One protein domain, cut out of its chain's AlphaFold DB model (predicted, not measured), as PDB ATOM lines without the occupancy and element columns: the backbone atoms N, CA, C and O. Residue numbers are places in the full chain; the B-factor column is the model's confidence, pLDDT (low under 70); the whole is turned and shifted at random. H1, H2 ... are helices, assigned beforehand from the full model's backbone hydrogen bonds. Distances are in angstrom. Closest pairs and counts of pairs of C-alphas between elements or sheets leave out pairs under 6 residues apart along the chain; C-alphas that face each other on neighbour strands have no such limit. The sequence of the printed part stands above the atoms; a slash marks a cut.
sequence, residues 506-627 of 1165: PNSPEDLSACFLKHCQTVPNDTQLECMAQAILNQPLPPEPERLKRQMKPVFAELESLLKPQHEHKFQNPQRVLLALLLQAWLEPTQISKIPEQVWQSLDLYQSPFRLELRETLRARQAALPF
ATOM      1  N   PRO A 506     -27.318   5.484  -5.852       86.50
ATOM      2  CA  PRO A 506     -26.302   6.085  -6.707       86.50
ATOM      3  C   PRO A 506     -26.601   5.825  -8.189       86.50
ATOM      4  O   PRO A 506     -26.671   4.673  -8.630       86.50
ATOM      5  N   ASN A 507     -26.810   6.905  -8.943       89.19
ATOM      6  CA  ASN A 507     -27.276   6.843 -10.330       89.19
ATOM      7  C   ASN A 507     -26.126   6.813 -11.345       89.19
ATOM      8  O   ASN A 507     -26.361   6.451 -12.496       89.19
ATOM      9  N   SER A 508     -24.899   7.126 -10.919       92.06
ATOM     10  CA  SER A 508     -23.683   7.058 -11.736       92.06
ATOM     11  C   SER A 508     -22.576   6.231 -11.053       92.06
ATOM     12  O   SER A 508     -22.581   6.075  -9.822       92.06
ATOM     13  N   PRO A 509     -21.605   5.691 -11.814       90.75
ATOM     14  CA  PRO A 509     -20.436   5.036 -11.234       90.75
ATOM     15  C   PRO A 509     -19.562   6.011 -10.422       90.75
ATOM     16  O   PRO A 509     -18.905   5.597  -9.465       90.75
ATOM     17  N   GLU A 510     -19.570   7.309 -10.733       93.38
ATOM     18  CA  GLU A 510     -18.896   8.346  -9.946       93.38
ATOM     19  C   GLU A 510     -19.566   8.534  -8.578       93.38
ATOM     20  O   GLU A 510     -18.871   8.541  -7.558       93.38
ATOM     21  N   ASP A 511     -20.902   8.588  -8.534       91.50
ATOM     22  CA  ASP A 511     -21.667   8.685  -7.283       91.50
ATOM     23  C   ASP A 511     -21.444   7.452  -6.405       91.50
ATOM     24  O   ASP A 511     -21.221   7.568  -5.199       91.50
ATOM     25  N   LEU A 512     -21.456   6.257  -7.008       92.88
ATOM     26  CA  LEU A 512     -21.214   5.013  -6.282       92.88
ATOM     27  C   LEU A 512     -19.778   4.962  -5.733       92.88
ATOM     28  O   LEU A 512     -19.577   4.586  -4.576       92.88
ATOM     29  N   SER A 513     -18.789   5.415  -6.512       92.56
ATOM     30  CA  SER A 513     -17.398   5.559  -6.053       92.56
ATOM     31  C   SER A 513     -17.285   6.544  -4.886       92.56
ATOM     32  O   SER A 513     -16.617   6.251  -3.893       92.56
ATOM     33  N   ALA A 514     -17.975   7.685  -4.961       90.88
ATOM     34  CA  ALA A 514     -18.021   8.668  -3.883       90.88
ATOM     35  C   ALA A 514     -18.682   8.099  -2.616       90.88
ATOM     36  O   ALA A 514     -18.176   8.315  -1.512       90.88
ATOM     37  N   CYS A 515     -19.753   7.310  -2.755       90.88
ATOM     38  CA  CYS A 515     -20.377   6.581  -1.651       90.88
ATOM     39  C   CYS A 515     -19.399   5.600  -0.991       90.88
ATOM     40  O   CYS A 515     -19.260   5.613   0.232       90.88
ATOM     41  N   PHE A 516     -18.674   4.797  -1.775       92.25
ATOM     42  CA  PHE A 516     -17.649   3.888  -1.256       92.25
ATOM     43  C   PHE A 516     -16.539   4.625  -0.498       92.25
ATOM     44  O   PHE A 516     -16.179   4.217   0.607       92.25
ATOM     45  N   LEU A 517     -16.042   5.746  -1.026       90.88
ATOM     46  CA  LEU A 517     -15.011   6.554  -0.367       90.88
ATOM     47  C   LEU A 517     -15.516   7.211   0.925       90.88
ATOM     48  O   LEU A 517     -14.825   7.183   1.946       90.88
ATOM     49  N   LYS A 518     -16.742   7.741   0.917       90.44
ATOM     50  CA  LYS A 518     -17.397   8.317   2.099       90.44
ATOM     51  C   LYS A 518     -17.583   7.274   3.205       90.44
ATOM     52  O   LYS A 518     -17.306   7.549   4.376       90.44
ATOM     53  N   HIS A 519     -18.014   6.067   2.841       87.00
ATOM     54  CA  HIS A 519     -18.273   4.971   3.782       87.00
ATOM     55  C   HIS A 519     -17.034   4.119   4.111       87.00
ATOM     56  O   HIS A 519     -17.030   3.317   5.039       87.00
ATOM     57  N   CYS A 520     -15.914   4.343   3.430       81.88
ATOM     58  CA  CYS A 520     -14.608   3.878   3.895       81.88
ATOM     59  C   CYS A 520     -14.227   4.587   5.213       81.88
ATOM     60  O   CYS A 520     -13.759   3.976   6.181       81.88
ATOM     61  N   GLN A 521     -14.499   5.896   5.271       81.56
ATOM     62  CA  GLN A 521     -14.209   6.747   6.426       81.56
ATOM     63  C   GLN A 521     -15.280   6.647   7.523       81.56
ATOM     64  O   GLN A 521     -14.972   6.832   8.697       81.56
ATOM     65  N   THR A 522     -16.521   6.312   7.158       81.75
ATOM     66  CA  THR A 522     -17.677   6.243   8.067       81.75
ATOM     67  C   THR A 522     -18.367   4.888   7.974       81.75
ATOM     68  O   THR A 522     -18.605   4.397   6.885       81.75
ATOM     69  N   VAL A 523     -18.719   4.257   9.093       79.06
ATOM     70  CA  VAL A 523     -19.343   2.923   9.058       79.06
ATOM     71  C   VAL A 523     -20.739   3.006   8.415       79.06
ATOM     72  O   VAL A 523     -21.576   3.738   8.952       79.06
ATOM     73  N   PRO A 524     -21.008   2.314   7.287       84.38
ATOM     74  CA  PRO A 524     -22.315   2.373   6.640       84.38
ATOM     75  C   PRO A 524     -23.364   1.604   7.450       84.38
ATOM     76  O   PRO A 524     -23.070   0.550   8.017       84.38
ATOM     77  N   ASN A 525     -24.596   2.116   7.491       85.19
ATOM     78  CA  ASN A 525     -25.740   1.382   8.040       85.19
ATOM     79  C   ASN A 525     -26.327   0.397   7.005       85.19
ATOM     80  O   ASN A 525     -25.988   0.445   5.823       85.19
ATOM     81  N   ASP A 526     -27.220  -0.493   7.444       80.50
ATOM     82  CA  ASP A 526     -27.775  -1.558   6.596       80.50
ATOM     83  C   ASP A 526     -28.539  -1.000   5.379       80.50
ATOM     84  O   ASP A 526     -28.377  -1.505   4.275       80.50
ATOM     85  N   THR A 527     -29.267   0.112   5.528       79.81
ATOM     86  CA  THR A 527     -29.977   0.773   4.415       79.81
ATOM     87  C   THR A 527     -29.016   1.360   3.375       79.81
ATOM     88  O   THR A 527     -29.270   1.292   2.173       79.81
ATOM     89  N   GLN A 528     -27.890   1.928   3.811       87.44
ATOM     90  CA  GLN A 528     -26.840   2.420   2.917       87.44
ATOM     91  C   GLN A 528     -26.182   1.260   2.170       87.44
ATOM     92  O   GLN A 528     -25.991   1.349   0.958       87.44
ATOM     93  N   LEU A 529     -25.898   0.156   2.865       87.69
ATOM     94  CA  LEU A 529     -25.378  -1.055   2.241       87.69
ATOM     95  C   LEU A 529     -26.376  -1.656   1.233       87.69
ATOM     96  O   LEU A 529     -25.950  -2.080   0.161       87.69
ATOM     97  N   GLU A 530     -27.682  -1.623   1.514       85.19
ATOM     98  CA  GLU A 530     -28.749  -2.024   0.581       85.19
ATOM     99  C   GLU A 530     -28.783  -1.159  -0.679       85.19
ATOM    100  O   GLU A 530     -28.813  -1.688  -1.794       85.19
ATOM    101  N   CYS A 531     -28.717   0.166  -0.526       87.12
ATOM    102  CA  CYS A 531     -28.684   1.092  -1.659       87.12
ATOM    103  C   CYS A 531     -27.432   0.879  -2.518       87.12
ATOM    104  O   CYS A 531     -27.514   0.865  -3.746       87.12
ATOM    105  N   MET A 532     -26.278   0.660  -1.882       91.06
ATOM    106  CA  MET A 532     -25.020   0.372  -2.572       91.06
ATOM    107  C   MET A 532     -25.053  -0.990  -3.271       91.06
ATOM    108  O   MET A 532     -24.650  -1.085  -4.425       91.06
ATOM    109  N   ALA A 533     -25.592  -2.030  -2.631       90.19
ATOM    110  CA  ALA A 533     -25.795  -3.342  -3.242       90.19
ATOM    111  C   ALA A 533     -26.677  -3.261  -4.491       90.19
ATOM    112  O   ALA A 533     -26.330  -3.804  -5.539       90.19
ATOM    113  N   GLN A 534     -27.784  -2.524  -4.405       87.69
ATOM    114  CA  GLN A 534     -28.677  -2.312  -5.535       87.69
ATOM    115  C   GLN A 534     -28.012  -1.488  -6.652       87.69
ATOM    116  O   GLN A 534     -28.221  -1.782  -7.832       87.69
ATOM    117  N   ALA A 535     -27.190  -0.493  -6.310       90.56
ATOM    118  CA  ALA A 535     -26.443   0.297  -7.287       90.56
ATOM    119  C   ALA A 535     -25.389  -0.542  -8.024       90.56
ATOM    120  O   ALA A 535     -25.304  -0.473  -9.244       90.56
ATOM    121  N   ILE A 536     -24.640  -1.404  -7.331       92.06
ATOM    122  CA  ILE A 536     -23.580  -2.235  -7.939       92.06
ATOM    123  C   ILE A 536     -24.102  -3.163  -9.039       92.06
ATOM    124  O   ILE A 536     -23.384  -3.447 -10.000       92.06
ATOM    125  N   LEU A 537     -25.346  -3.637  -8.927       88.75
ATOM    126  CA  LEU A 537     -25.961  -4.456  -9.974       88.75
ATOM    127  C   LEU A 537     -26.203  -3.659 -11.261       88.75
ATOM    128  O   LEU A 537     -26.085  -4.215 -12.348       88.75
ATOM    129  N   ASN A 538     -26.502  -2.364 -11.141       85.62
ATOM    130  CA  ASN A 538     -26.933  -1.519 -12.253       85.62
ATOM    131  C   ASN A 538     -25.823  -0.614 -12.811       85.62
ATOM    132  O   ASN A 538     -25.946  -0.137 -13.935       85.62
ATOM    133  N   GLN A 539     -24.743  -0.389 -12.058       91.00
ATOM    134  CA  GLN A 539     -23.657   0.500 -12.467       91.00
ATOM    135  C   GLN A 539     -22.528  -0.253 -13.204       91.00
ATOM    136  O   GLN A 539     -22.137  -1.365 -12.803       91.00
ATOM    137  N   PRO A 540     -21.950   0.340 -14.271       90.56
ATOM    138  CA  PRO A 540     -20.725  -0.165 -14.885       90.56
ATOM    139  C   PRO A 540     -19.545  -0.044 -13.910       90.56
ATOM    140  O   PRO A 540     -19.676   0.485 -12.805       90.56
ATOM    141  N   LEU A 541     -18.382  -0.571 -14.296       91.00
ATOM    142  CA  LEU A 541     -17.147  -0.319 -13.552       91.00
ATOM    143  C   LEU A 541     -16.860   1.192 -13.504       91.00
ATOM    144  O   LEU A 541     -17.157   1.887 -14.480       91.00
ATOM    145  N   PRO A 542     -16.274   1.706 -12.410       90.50
ATOM    146  CA  PRO A 542     -15.865   3.100 -12.365       90.50
ATOM    147  C   PRO A 542     -14.776   3.371 -13.412       90.50
ATOM    148  O   PRO A 542     -14.003   2.462 -13.721       90.50
ATOM    149  N   PRO A 543     -14.672   4.604 -13.937       85.75
ATOM    150  CA  PRO A 543     -13.691   4.950 -14.972       85.75
ATOM    151  C   PRO A 543     -12.237   4.783 -14.501       85.75
ATOM    152  O   PRO A 543     -11.358   4.471 -15.300       85.75
ATOM    153  N   GLU A 544     -11.977   4.932 -13.196       90.19
ATOM    154  CA  GLU A 544     -10.649   4.776 -12.587       90.19
ATOM    155  C   GLU A 544     -10.657   3.700 -11.476       90.19
ATOM    156  O   GLU A 544     -10.475   4.015 -10.293       90.19
ATOM    157  N   PRO A 545     -10.845   2.406 -11.811       90.44
ATOM    158  CA  PRO A 545     -11.007   1.346 -10.812       90.44
ATOM    159  C   PRO A 545      -9.746   1.168  -9.961       90.44
ATOM    160  O   PRO A 545      -9.828   0.977  -8.750       90.44
ATOM    161  N   GLU A 546      -8.567   1.328 -10.563       91.44
ATOM    162  CA  GLU A 546      -7.280   1.240  -9.869       91.44
ATOM    163  C   GLU A 546      -7.058   2.388  -8.876       91.44
ATOM    164  O   GLU A 546      -6.431   2.201  -7.831       91.44
ATOM    165  N   ARG A 547      -7.609   3.578  -9.146       90.88
ATOM    166  CA  ARG A 547      -7.559   4.695  -8.196       90.88
ATOM    167  C   ARG A 547      -8.434   4.407  -6.982       90.88
ATOM    168  O   ARG A 547      -7.970   4.594  -5.857       90.88
ATOM    169  N   LEU A 548      -9.646   3.896  -7.204       90.56
ATOM    170  CA  LEU A 548     -10.553   3.505  -6.125       90.56
ATOM    171  C   LEU A 548      -9.945   2.379  -5.271       90.56
ATOM    172  O   LEU A 548      -9.935   2.490  -4.044       90.56
ATOM    173  N   LYS A 549      -9.323   1.361  -5.892       89.94
ATOM    174  CA  LYS A 549      -8.575   0.312  -5.170       89.94
ATOM    175  C   LYS A 549      -7.459   0.882  -4.301       89.94
ATOM    176  O   LYS A 549      -7.358   0.530  -3.129       89.94
ATOM    177  N   ARG A 550      -6.640   1.796  -4.840       91.00
ATOM    178  CA  ARG A 550      -5.556   2.445  -4.077       91.00
ATOM    179  C   ARG A 550      -6.090   3.244  -2.891       91.00
ATOM    180  O   ARG A 550      -5.518   3.162  -1.808       91.00
ATOM    181  N   GLN A 551      -7.182   3.985  -3.077       89.12
ATOM    182  CA  GLN A 551      -7.809   4.776  -2.014       89.12
ATOM    183  C   GLN A 551      -8.484   3.902  -0.945       89.12
ATOM    184  O   GLN A 551      -8.525   4.286   0.223       89.12
ATOM    185  N   MET A 552      -8.955   2.707  -1.314       87.75
ATOM    186  CA  MET A 552      -9.594   1.747  -0.407       87.75
ATOM    187  C   MET A 552      -8.671   0.612   0.053       87.75
ATOM    188  O   MET A 552      -9.127  -0.341   0.683       87.75
ATOM    189  N   LYS A 553      -7.357   0.745  -0.167       88.75
ATOM    190  CA  LYS A 553      -6.336  -0.213   0.281       88.75
ATOM    191  C   LYS A 553      -6.479  -0.640   1.755       88.75
ATOM    192  O   LYS A 553      -6.314  -1.830   2.010       88.75
ATOM    193  N   PRO A 554      -6.811   0.239   2.726       83.44
ATOM    194  CA  PRO A 554      -7.006  -0.184   4.116       83.44
ATOM    195  C   PRO A 554      -8.164  -1.177   4.295       83.44
ATOM    196  O   PRO A 554      -8.051  -2.114   5.077       83.44
ATOM    197  N   VAL A 555      -9.251  -0.995   3.541       81.12
ATOM    198  CA  VAL A 555     -10.447  -1.852   3.585       81.12
ATOM    199  C   VAL A 555     -10.172  -3.199   2.914       81.12
ATOM    200  O   VAL A 555     -10.574  -4.240   3.427       81.12
ATOM    201  N   PHE A 556      -9.417  -3.201   1.811       83.94
ATOM    202  CA  PHE A 556      -8.958  -4.441   1.183       83.94
ATOM    203  C   PHE A 556      -7.947  -5.202   2.040       83.94
ATOM    204  O   PHE A 556      -8.044  -6.417   2.123       83.94
ATOM    205  N   ALA A 557      -7.037  -4.519   2.737       84.25
ATOM    206  CA  ALA A 557      -6.108  -5.167   3.663       84.25
ATOM    207  C   ALA A 557      -6.843  -5.856   4.828       84.25
ATOM    208  O   ALA A 557      -6.440  -6.935   5.261       84.25
ATOM    209  N   GLU A 558      -7.942  -5.263   5.308       81.31
ATOM    210  CA  GLU A 558      -8.821  -5.878   6.307       81.31
ATOM    211  C   GLU A 558      -9.484  -7.143   5.735       81.31
ATOM    212  O   GLU A 558      -9.381  -8.208   6.342       81.31
ATOM    213  N   LEU A 559     -10.047  -7.077   4.522       81.81
ATOM    214  CA  LEU A 559     -10.608  -8.245   3.831       81.81
ATOM    215  C   LEU A 559      -9.561  -9.347   3.581       81.81
ATOM    216  O   LEU A 559      -9.812 -10.511   3.875       81.81
ATOM    217  N   GLU A 560      -8.367  -9.003   3.100       85.50
ATOM    218  CA  GLU A 560      -7.264  -9.946   2.869       85.50
ATOM    219  C   GLU A 560      -6.776 -10.600   4.163       85.50
ATOM    220  O   GLU A 560      -6.432 -11.782   4.167       85.50
ATOM    221  N   SER A 561      -6.752  -9.857   5.274       80.38
ATOM    222  CA  SER A 561      -6.412 -10.418   6.583       80.38
ATOM    223  C   SER A 561      -7.440 -11.454   7.051       80.38
ATOM    224  O   SER A 561      -7.056 -12.452   7.656       80.38
ATOM    225  N   LEU A 562      -8.717 -11.255   6.702       69.88
ATOM    226  CA  LEU A 562      -9.831 -12.150   7.033       69.88
ATOM    227  C   LEU A 562      -9.884 -13.391   6.139       69.88
ATOM    228  O   LEU A 562     -10.341 -14.442   6.575       69.88
ATOM    229  N   LEU A 563      -9.392 -13.292   4.902       74.56
ATOM    230  CA  LEU A 563      -9.280 -14.430   3.986       74.56
ATOM    231  C   LEU A 563      -8.150 -15.403   4.382       74.56
ATOM    232  O   LEU A 563      -8.031 -16.474   3.785       74.56
ATOM    233  N   LYS A 564      -7.319 -15.070   5.384       81.12
ATOM    234  CA  LYS A 564      -6.262 -15.959   5.886       81.12
ATOM    235  C   LYS A 564      -6.836 -16.976   6.894       81.12
ATOM    236  O   LYS A 564      -7.388 -16.570   7.912       81.12
ATOM    237  N   PRO A 565      -6.627 -18.291   6.697       56.28
ATOM    238  CA  PRO A 565      -7.311 -19.368   7.433       56.28
ATOM    239  C   PRO A 565      -6.926 -19.553   8.919       56.28
ATOM    240  O   PRO A 565      -7.291 -20.562   9.513       56.28
ATOM    241  N   GLN A 566      -6.176 -18.636   9.544       57.72
ATOM    242  CA  GLN A 566      -5.543 -18.863  10.859       57.72
ATOM    243  C   GLN A 566      -6.107 -18.038  12.032       57.72
ATOM    244  O   GLN A 566      -5.590 -18.155  13.141       57.72
ATOM    245  N   HIS A 567      -7.157 -17.231  11.848       53.09
ATOM    246  CA  HIS A 567      -7.605 -16.303  12.894       53.09
ATOM    247  C   HIS A 567      -9.101 -16.409  13.239       53.09
ATOM    248  O   HIS A 567      -9.957 -15.936  12.499       53.09
ATOM    249  N   GLU A 568      -9.415 -16.935  14.433       53.41
ATOM    250  CA  GLU A 568     -10.727 -16.807  15.100       53.41
ATOM    251  C   GLU A 568     -10.939 -15.369  15.640       53.41
ATOM    252  O   GLU A 568     -11.065 -15.145  16.846       53.41
ATOM    253  N   HIS A 569     -10.933 -14.348  14.781       53.47
ATOM    254  CA  HIS A 569     -11.212 -12.976  15.218       53.47
ATOM    255  C   HIS A 569     -12.705 -12.638  15.116       53.47
ATOM    256  O   HIS A 569     -13.316 -12.732  14.056       53.47
ATOM    257  N   LYS A 570     -13.291 -12.174  16.231       58.09
ATOM    258  CA  LYS A 570     -14.560 -11.430  16.221       58.09
ATOM    259  C   LYS A 570     -14.357 -10.162  15.388       58.09
ATOM    260  O   LYS A 570     -13.406  -9.420  15.636       58.09
ATOM    261  N   PHE A 571     -15.241  -9.892  14.430       63.59
ATOM    262  CA  PHE A 571     -15.131  -8.707  13.584       63.59
ATOM    263  C   PHE A 571     -15.312  -7.463  14.449       63.59
ATOM    264  O   PHE A 571     -16.365  -7.261  15.062       63.59
ATOM    265  N   GLN A 572     -14.292  -6.610  14.483       67.06
ATOM    266  CA  GLN A 572     -14.398  -5.317  15.154       67.06
ATOM    267  C   GLN A 572     -15.449  -4.438  14.462       67.06
ATOM    268  O   GLN A 572     -16.132  -3.661  15.128       67.06
ATOM    269  N   ASN A 573     -15.621  -4.601  13.141       79.00
ATOM    270  CA  ASN A 573     -16.624  -3.889  12.364       79.00
ATOM    271  C   ASN A 573     -17.160  -4.718  11.167       79.00
ATOM    272  O   ASN A 573     -16.598  -4.659  10.074       79.00
ATOM    273  N   PRO A 574     -18.264  -5.471  11.326       80.69
ATOM    274  CA  PRO A 574     -18.826  -6.307  10.257       80.69
ATOM    275  C   PRO A 574     -19.265  -5.490   9.031       80.69
ATOM    276  O   PRO A 574     -19.131  -5.951   7.903       80.69
ATOM    277  N   GLN A 575     -19.744  -4.258   9.223       84.88
ATOM    278  CA  GLN A 575     -20.243  -3.396   8.146       84.88
ATOM    279  C   GLN A 575     -19.122  -2.957   7.196       84.88
ATOM    280  O   GLN A 575     -19.354  -2.835   5.995       84.88
ATOM    281  N   ARG A 576     -17.889  -2.801   7.697       84.38
ATOM    282  CA  ARG A 576     -16.708  -2.560   6.852       84.38
ATOM    283  C   ARG A 576     -16.340  -3.762   5.992       84.38
ATOM    284  O   ARG A 576     -15.965  -3.578   4.840       84.38
ATOM    285  N   VAL A 577     -16.506  -4.974   6.513       85.06
ATOM    286  CA  VAL A 577     -16.283  -6.199   5.735       85.06
ATOM    287  C   VAL A 577     -17.347  -6.356   4.656       85.06
ATOM    288  O   VAL A 577     -17.011  -6.640   3.512       85.06
ATOM    289  N   LEU A 578     -18.617  -6.088   4.975       87.31
ATOM    290  CA  LEU A 578     -19.695  -6.083   3.978       87.31
ATOM    291  C   LEU A 578     -19.447  -5.019   2.892       87.31
ATOM    292  O   LEU A 578     -19.632  -5.299   1.708       87.31
ATOM    293  N   LEU A 579     -18.959  -3.832   3.270       89.25
ATOM    294  CA  LEU A 579     -18.548  -2.781   2.335       89.25
ATOM    295  C   LEU A 579     -17.379  -3.228   1.440       89.25
ATOM    296  O   LEU A 579     -17.416  -3.004   0.231       89.25
ATOM    297  N   ALA A 580     -16.364  -3.880   2.016       88.88
ATOM    298  CA  ALA A 580     -15.224  -4.426   1.281       88.88
ATOM    299  C   ALA A 580     -15.665  -5.477   0.257       88.88
ATOM    300  O   ALA A 580     -15.215  -5.459  -0.884       88.88
ATOM    301  N   LEU A 581     -16.585  -6.361   0.651       90.00
ATOM    302  CA  LEU A 581     -17.143  -7.399  -0.211       90.00
ATOM    303  C   LEU A 581     -17.966  -6.822  -1.363       90.00
ATOM    304  O   LEU A 581     -17.812  -7.264  -2.499       90.00
ATOM    305  N   LEU A 582     -18.800  -5.814  -1.092       91.38
ATOM    306  CA  LEU A 582     -19.538  -5.082  -2.124       91.38
ATOM    307  C   LEU A 582     -18.584  -4.430  -3.129       91.38
ATOM    308  O   LEU A 582     -18.754  -4.588  -4.336       91.38
ATOM    309  N   LEU A 583     -17.551  -3.745  -2.641       92.19
ATOM    310  CA  LEU A 583     -16.558  -3.105  -3.498       92.19
ATOM    311  C   LEU A 583     -15.770  -4.124  -4.330       92.19
ATOM    312  O   LEU A 583     -15.603  -3.934  -5.533       92.19
ATOM    313  N   GLN A 584     -15.319  -5.214  -3.701       90.69
ATOM    314  CA  GLN A 584     -14.628  -6.313  -4.373       90.69
ATOM    315  C   GLN A 584     -15.510  -6.904  -5.471       90.69
ATOM    316  O   GLN A 584     -15.037  -7.145  -6.574       90.69
ATOM    317  N   ALA A 585     -16.804  -7.085  -5.208       89.38
ATOM    318  CA  ALA A 585     -17.738  -7.583  -6.205       89.38
ATOM    319  C   ALA A 585     -18.001  -6.608  -7.344       89.38
ATOM    320  O   ALA A 585     -18.227  -7.033  -8.476       89.38
ATOM    321  N   TRP A 586     -17.987  -5.308  -7.064       93.19
ATOM    322  CA  TRP A 586     -18.161  -4.309  -8.103       93.19
ATOM    323  C   TRP A 586     -16.953  -4.264  -9.041       93.19
ATOM    324  O   TRP A 586     -17.153  -4.296 -10.256       93.19
ATOM    325  N   LEU A 587     -15.738  -4.254  -8.475       92.19
ATOM    326  CA  LEU A 587     -14.466  -4.093  -9.188       92.19
ATOM    327  C   LEU A 587     -13.918  -5.390  -9.795       92.19
ATOM    328  O   LEU A 587     -13.369  -5.370 -10.893       92.19
ATOM    329  N   GLU A 588     -14.041  -6.508  -9.083       91.38
ATOM    330  CA  GLU A 588     -13.478  -7.811  -9.449       91.38
ATOM    331  C   GLU A 588     -14.487  -8.951  -9.182       91.38
ATOM    332  O   GLU A 588     -14.266  -9.795  -8.304       91.38
ATOM    333  N   PRO A 589     -15.595  -9.035  -9.951       86.44
ATOM    334  CA  PRO A 589     -16.662 -10.013  -9.713       86.44
ATOM    335  C   PRO A 589     -16.186 -11.476  -9.673       86.44
ATOM    336  O   PRO A 589     -16.755 -12.303  -8.965       86.44
ATOM    337  N   THR A 590     -15.112 -11.809 -10.396       83.94
ATOM    338  CA  THR A 590     -14.534 -13.163 -10.461       83.94
ATOM    339  C   THR A 590     -13.846 -13.601  -9.164       83.94
ATOM    340  O   THR A 590     -13.646 -14.795  -8.942       83.94
ATOM    341  N   GLN A 591     -13.493 -12.666  -8.280       84.25
ATOM    342  CA  GLN A 591     -12.864 -12.984  -6.996       84.25
ATOM    343  C   GLN A 591     -13.887 -13.385  -5.930       84.25
ATOM    344  O   GLN A 591     -13.509 -13.991  -4.931       84.25
ATOM    345  N   ILE A 592     -15.180 -13.121  -6.153       82.19
ATOM    346  CA  ILE A 592     -16.257 -13.490  -5.221       82.19
ATOM    347  C   ILE A 592     -16.287 -15.011  -5.001       82.19
ATOM    348  O   ILE A 592     -16.439 -15.459  -3.868       82.19
ATOM    349  N   SER A 593     -16.042 -15.814  -6.048       78.50
ATOM    350  CA  SER A 593     -15.933 -17.282  -5.941       78.50
ATOM    351  C   SER A 593     -14.787 -17.769  -5.058       78.50
ATOM    352  O   SER A 593     -14.785 -18.932  -4.674       78.50
ATOM    353  N   LYS A 594     -13.793 -16.920  -4.771       81.56
ATOM    354  CA  LYS A 594     -12.630 -17.295  -3.958       81.56
ATOM    355  C   LYS A 594     -12.815 -16.986  -2.476       81.56
ATOM    356  O   LYS A 594     -11.919 -17.291  -1.695       81.56
ATOM    357  N   ILE A 595     -13.937 -16.377  -2.085       80.50
ATOM    358  CA  ILE A 595     -14.250 -16.115  -0.680       80.50
ATOM    359  C   ILE A 595     -14.579 -17.461  -0.010       80.50
ATOM    360  O   ILE A 595     -15.560 -18.092  -0.411       80.50
ATOM    361  N   PRO A 596     -13.795 -17.915   0.989       78.81
ATOM    362  CA  PRO A 596     -14.045 -19.174   1.683       78.81
ATOM    363  C   PRO A 596     -15.412 -19.184   2.370       78.81
ATOM    364  O   PRO A 596     -15.826 -18.173   2.939       78.81
ATOM    365  N   GLU A 597     -16.073 -20.345   2.414       75.56
ATOM    366  CA  GLU A 597     -17.373 -20.506   3.093       75.56
ATOM    367  C   GLU A 597     -17.315 -20.115   4.577       75.56
ATOM    368  O   GLU A 597     -18.250 -19.536   5.115       75.56
ATOM    369  N   GLN A 598     -16.156 -20.289   5.208       73.38
ATOM    370  CA  GLN A 598     -15.881 -19.860   6.582       73.38
ATOM    371  C   GLN A 598     -16.049 -18.347   6.790       73.38
ATOM    372  O   GLN A 598     -16.445 -17.913   7.872       73.38
ATOM    373  N   VAL A 599     -15.770 -17.525   5.771       75.31
ATOM    374  CA  VAL A 599     -15.985 -16.070   5.830       75.31
ATOM    375  C   VAL A 599     -17.477 -15.753   5.765       75.31
ATOM    376  O   VAL A 599     -17.935 -14.886   6.508       75.31
ATOM    377  N   TRP A 600     -18.245 -16.492   4.956       75.19
ATOM    378  CA  TRP A 600     -19.710 -16.407   4.945       75.19
ATOM    379  C   TRP A 600     -20.289 -16.792   6.307       75.19
ATOM    380  O   TRP A 600     -20.989 -15.982   6.906       75.19
ATOM    381  N   GLN A 601     -19.865 -17.924   6.869       70.56
ATOM    382  CA  GLN A 601     -20.279 -18.392   8.197       70.56
ATOM    383  C   GLN A 601     -19.920 -17.402   9.315       70.56
ATOM    384  O   GLN A 601     -20.688 -17.171  10.249       70.56
ATOM    385  N   SER A 602     -18.747 -16.775   9.220       68.69
ATOM    386  CA  SER A 602     -18.307 -15.778  10.195       68.69
ATOM    387  C   SER A 602     -19.150 -14.499  10.093       68.69
ATOM    388  O   SER A 602     -19.532 -13.926  11.115       68.69
ATOM    389  N   LEU A 603     -19.512 -14.074   8.878       68.56
ATOM    390  CA  LEU A 603     -20.482 -12.999   8.688       68.56
ATOM    391  C   LEU A 603     -21.863 -13.409   9.214       68.56
ATOM    392  O   LEU A 603     -22.512 -12.582   9.851       68.56
ATOM    393  N   ASP A 604     -22.271 -14.670   9.051       64.38
ATOM    394  CA  ASP A 604     -23.555 -15.210   9.512       64.38
ATOM    395  C   ASP A 604     -23.760 -15.136  11.034       64.38
ATOM    396  O   ASP A 604     -24.902 -15.034  11.477       64.38
ATOM    397  N   LEU A 605     -22.684 -15.054  11.831       54.56
ATOM    398  CA  LEU A 605     -22.747 -14.852  13.290       54.56
ATOM    399  C   LEU A 605     -23.275 -13.477  13.721       54.56
ATOM    400  O   LEU A 605     -23.707 -13.304  14.862       54.56
ATOM    401  N   TYR A 606     -23.247 -12.476  12.846       62.19
ATOM    402  CA  TYR A 606     -23.922 -11.208  13.130       62.19
ATOM    403  C   TYR A 606     -25.444 -11.454  12.967       62.19
ATOM    404  O   TYR A 606     -25.838 -12.450  12.393       62.19
ATOM    405  N   GLN A 607     -26.384 -10.562  13.284       59.91
ATOM    406  CA  GLN A 607     -27.825 -10.793  12.976       59.91
ATOM    407  C   GLN A 607     -28.421  -9.650  12.139       59.91
ATOM    408  O   GLN A 607     -29.182  -8.839  12.648       59.91
ATOM    409  N   SER A 608     -28.032  -9.535  10.864       67.50
ATOM    410  CA  SER A 608     -28.487  -8.470   9.961       67.50
ATOM    411  C   SER A 608     -29.338  -9.088   8.849       67.50
ATOM    412  O   SER A 608     -28.868 -10.014   8.176       67.50
ATOM    413  N   PRO A 609     -30.565  -8.587   8.620       64.25
ATOM    414  CA  PRO A 609     -31.445  -9.067   7.555       64.25
ATOM    415  C   PRO A 609     -30.873  -8.814   6.148       64.25
ATOM    416  O   PRO A 609     -31.237  -9.512   5.199       64.25
ATOM    417  N   PHE A 610     -29.924  -7.880   6.017       74.00
ATOM    418  CA  PHE A 610     -29.277  -7.524   4.757       74.00
ATOM    419  C   PHE A 610     -28.362  -8.629   4.193       74.00
ATOM    420  O   PHE A 610     -28.054  -8.638   3.004       74.00
ATOM    421  N   ARG A 611     -27.933  -9.616   4.988       73.75
ATOM    422  CA  ARG A 611     -26.936 -10.604   4.524       73.75
ATOM    423  C   ARG A 611     -27.383 -11.495   3.398       73.75
ATOM    424  O   ARG A 611     -26.616 -11.723   2.465       73.75
ATOM    425  N   LEU A 612     -28.610 -11.998   3.496       71.00
ATOM    426  CA  LEU A 612     -29.174 -12.824   2.440       71.00
ATOM    427  C   LEU A 612     -29.195 -12.005   1.149       71.00
ATOM    428  O   LEU A 612     -28.699 -12.463   0.129       71.00
ATOM    429  N   GLU A 613     -29.635 -10.746   1.235       79.12
ATOM    430  CA  GLU A 613     -29.661  -9.809   0.109       79.12
ATOM    431  C   GLU A 613     -28.284  -9.507  -0.467       79.12
ATOM    432  O   GLU A 613     -28.138  -9.454  -1.690       79.12
ATOM    433  N   LEU A 614     -27.278  -9.363   0.389       83.75
ATOM    434  CA  LEU A 614     -25.900  -9.193  -0.028       83.75
ATOM    435  C   LEU A 614     -25.400 -10.432  -0.773       83.75
ATOM    436  O   LEU A 614     -24.892 -10.298  -1.878       83.75
ATOM    437  N   ARG A 615     -25.582 -11.639  -0.225       84.00
ATOM    438  CA  ARG A 615     -25.128 -12.882  -0.866       84.00
ATOM    439  C   ARG A 615     -25.762 -13.057  -2.247       84.00
ATOM    440  O   ARG A 615     -25.055 -13.389  -3.198       84.00
ATOM    441  N   GLU A 616     -27.055 -12.745  -2.387       83.44
ATOM    442  CA  GLU A 616     -27.725 -12.725  -3.696       83.44
ATOM    443  C   GLU A 616     -27.129 -11.678  -4.640       83.44
ATOM    444  O   GLU A 616     -26.924 -11.960  -5.816       83.44
ATOM    445  N   THR A 617     -26.856 -10.473  -4.134       86.75
ATOM    446  CA  THR A 617     -26.279  -9.365  -4.911       86.75
ATOM    447  C   THR A 617     -24.898  -9.735  -5.438       86.75
ATOM    448  O   THR A 617     -24.606  -9.538  -6.612       86.75
ATOM    449  N   LEU A 618     -24.044 -10.302  -4.586       87.38
ATOM    450  CA  LEU A 618     -22.681 -10.670  -4.953       87.38
ATOM    451  C   LEU A 618     -22.684 -11.801  -5.986       87.38
ATOM    452  O   LEU A 618     -21.958 -11.723  -6.973       87.38
ATOM    453  N   ARG A 619     -23.561 -12.798  -5.831       85.12
ATOM    454  CA  ARG A 619     -23.741 -13.876  -6.819       85.12
ATOM    455  C   ARG A 619     -24.329 -13.372  -8.136       85.12
ATOM    456  O   ARG A 619     -23.856 -13.760  -9.200       85.12
ATOM    457  N   ALA A 620     -25.313 -12.474  -8.084       86.69
ATOM    458  CA  ALA A 620     -25.854 -11.822  -9.273       86.69
ATOM    459  C   ALA A 620     -24.769 -11.024 -10.005       86.69
ATOM    460  O   ALA A 620     -24.624 -11.149 -11.218       86.69
ATOM    461  N   ARG A 621     -23.938 -10.277  -9.271       88.62
ATOM    462  CA  ARG A 621     -22.824  -9.521  -9.848       88.62
ATOM    463  C   ARG A 621     -21.735 -10.427 -10.423       88.62
ATOM    464  O   ARG A 621     -21.239 -10.136 -11.507       88.62
ATOM    465  N   GLN A 622     -21.404 -11.531  -9.751       86.12
ATOM    466  CA  GLN A 622     -20.492 -12.563 -10.260       86.12
ATOM    467  C   GLN A 622     -20.966 -13.117 -11.610       86.12
ATOM    468  O   GLN A 622     -20.160 -13.337 -12.508       86.12
ATOM    469  N   ALA A 623     -22.280 -13.295 -11.756       84.88
ATOM    470  CA  ALA A 623     -22.933 -13.728 -12.986       84.88
ATOM    471  C   ALA A 623     -23.162 -12.600 -14.013       84.88
ATOM    472  O   ALA A 623     -23.797 -12.840 -15.038       84.88
ATOM    473  N   ALA A 624     -22.681 -11.378 -13.750       87.69
ATOM    474  CA  ALA A 624     -22.924 -10.183 -14.561       87.69
ATOM    475  C   ALA A 624     -24.420  -9.878 -14.794       87.69
ATOM    476  O   ALA A 624     -24.820  -9.387 -15.850       87.69
ATOM    477  N   LEU A 625     -25.259 -10.157 -13.795       87.19
ATOM    478  CA  LEU A 625     -26.697  -9.924 -13.852       87.19
ATOM    479  C   LEU A 625     -27.069  -8.592 -13.201       87.19
ATOM    480  O   LEU A 625     -26.624  -8.316 -12.085       87.19
ATOM    481  N   PRO A 626     -27.957  -7.803 -13.827       88.62
ATOM    482  CA  PRO A 626     -28.417  -6.536 -13.265       88.62
ATOM    483  C   PRO A 626     -29.536  -6.704 -12.225       88.62
ATOM    484  O   PRO A 626     -30.170  -5.734 -11.820       88.62
ATOM    485  N   PHE A 627     -29.833  -7.935 -11.802       89.12
ATOM    486  CA  PHE A 627     -30.947  -8.228 -10.906       89.12
ATOM    487  C   PHE A 627     -30.646  -9.387  -9.960       89.12
ATOM    488  O   PHE A 627     -29.864 -10.284 -10.271       89.12
TER     489      PHE A 627
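This is residues 506 to 627 of the 1165 residues of an uncharacterized protein of bacterium (Candidatus Blackallbacteria) CG17_big_fil_post_rev_8_21_14_2_50_48_46 (UniProt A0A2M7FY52). H5 forms the core of this domain, and H1, H2 and H8 run alongside it to make a bundle of four helices. H4 crosses H5 on another side, the short H6 packs on H5 and H8, and H7 lies at the periphery, close to H4, H5 and H8. The printed part has 122 residues with eight named helices, H1 to H8 in order along the chain, and no named strand; the class is all helix. It is compact, with a radius of gyration of the C-alphas of 13.3 A, and its rounded outline spans 38 by 28 by 26 A.

H5, the longest helix, holds residues 574 to 587 and measures 20.1 A from C-alpha 574 at (-18.826, -6.307, 10.257) to C-alpha 587 at (-14.466, -4.093, -9.188). H1 is residues 509 to 521, 18.8 A long, and begins with C-alpha 509 at (-20.436, 5.036, -11.234). H2 is residues 526 to 538, 18.9 A long. H8 is residues 610 to 622, 18.1 A long, and ends with C-alpha 622 at (-20.492, -12.563, -10.260). H4 is residues 553 to 562, 14.2 A long. The shorter helices are H3, residues 545 to 551, H6, residues 589 to 594, and H7, residues 597 to 604.

H5 is the hub, touching H1, H2, H4, H6 and H8. H2 and H5 run the same way at a shallow tilt of 8 degrees, their closest C-alphas, of Ile 536 and Trp 586, 5.8 A apart. H8 touches H5 at Leu 618 and Ala 585, C-alphas 6.0 A apart, with residues 581 to 586 of H5 alone. H1 runs opposite ways to H5 at 28 degrees, a shallow tilt; the C-alphas of Cys 520 and Arg 576 are closest, 7.4 A apart. H1 and H2 form a helical hairpin. H4 and H5 are about perpendicular, only just, at 71 degrees; the C-alphas of Val 555 and Ala 580 are closest, 5.9 A apart. H6 touches H8 at Pro 589 and Gln 622, C-alphas 4.6 A apart. H3 only just touches H1, with 3 pairs of C-alphas within 8 A. H7 is close to H5 but not clearly touching, the C-alphas of Pro 574 and Leu 603 being 7.1 A apart. Every O i to N i+4 pair is within hydrogen-bond range in H3, H4, H5, H7 and H8; the counts are 8 of 9 in H1, 7 of 9 in H2 and 0 of 2 in H6, where 2 of 3 O i to N i+3 pairs are within range.

The two C-alphas farthest apart, of Asn 507 and Gln 566, are 39.8 A apart. The printed part has no cut. The link from H4 to H5, 11 residues, is long. The mean pLDDT of the printed part is 82.4; it is under 70 at residue 562, residues 565 to 572 and residues 602 to 609.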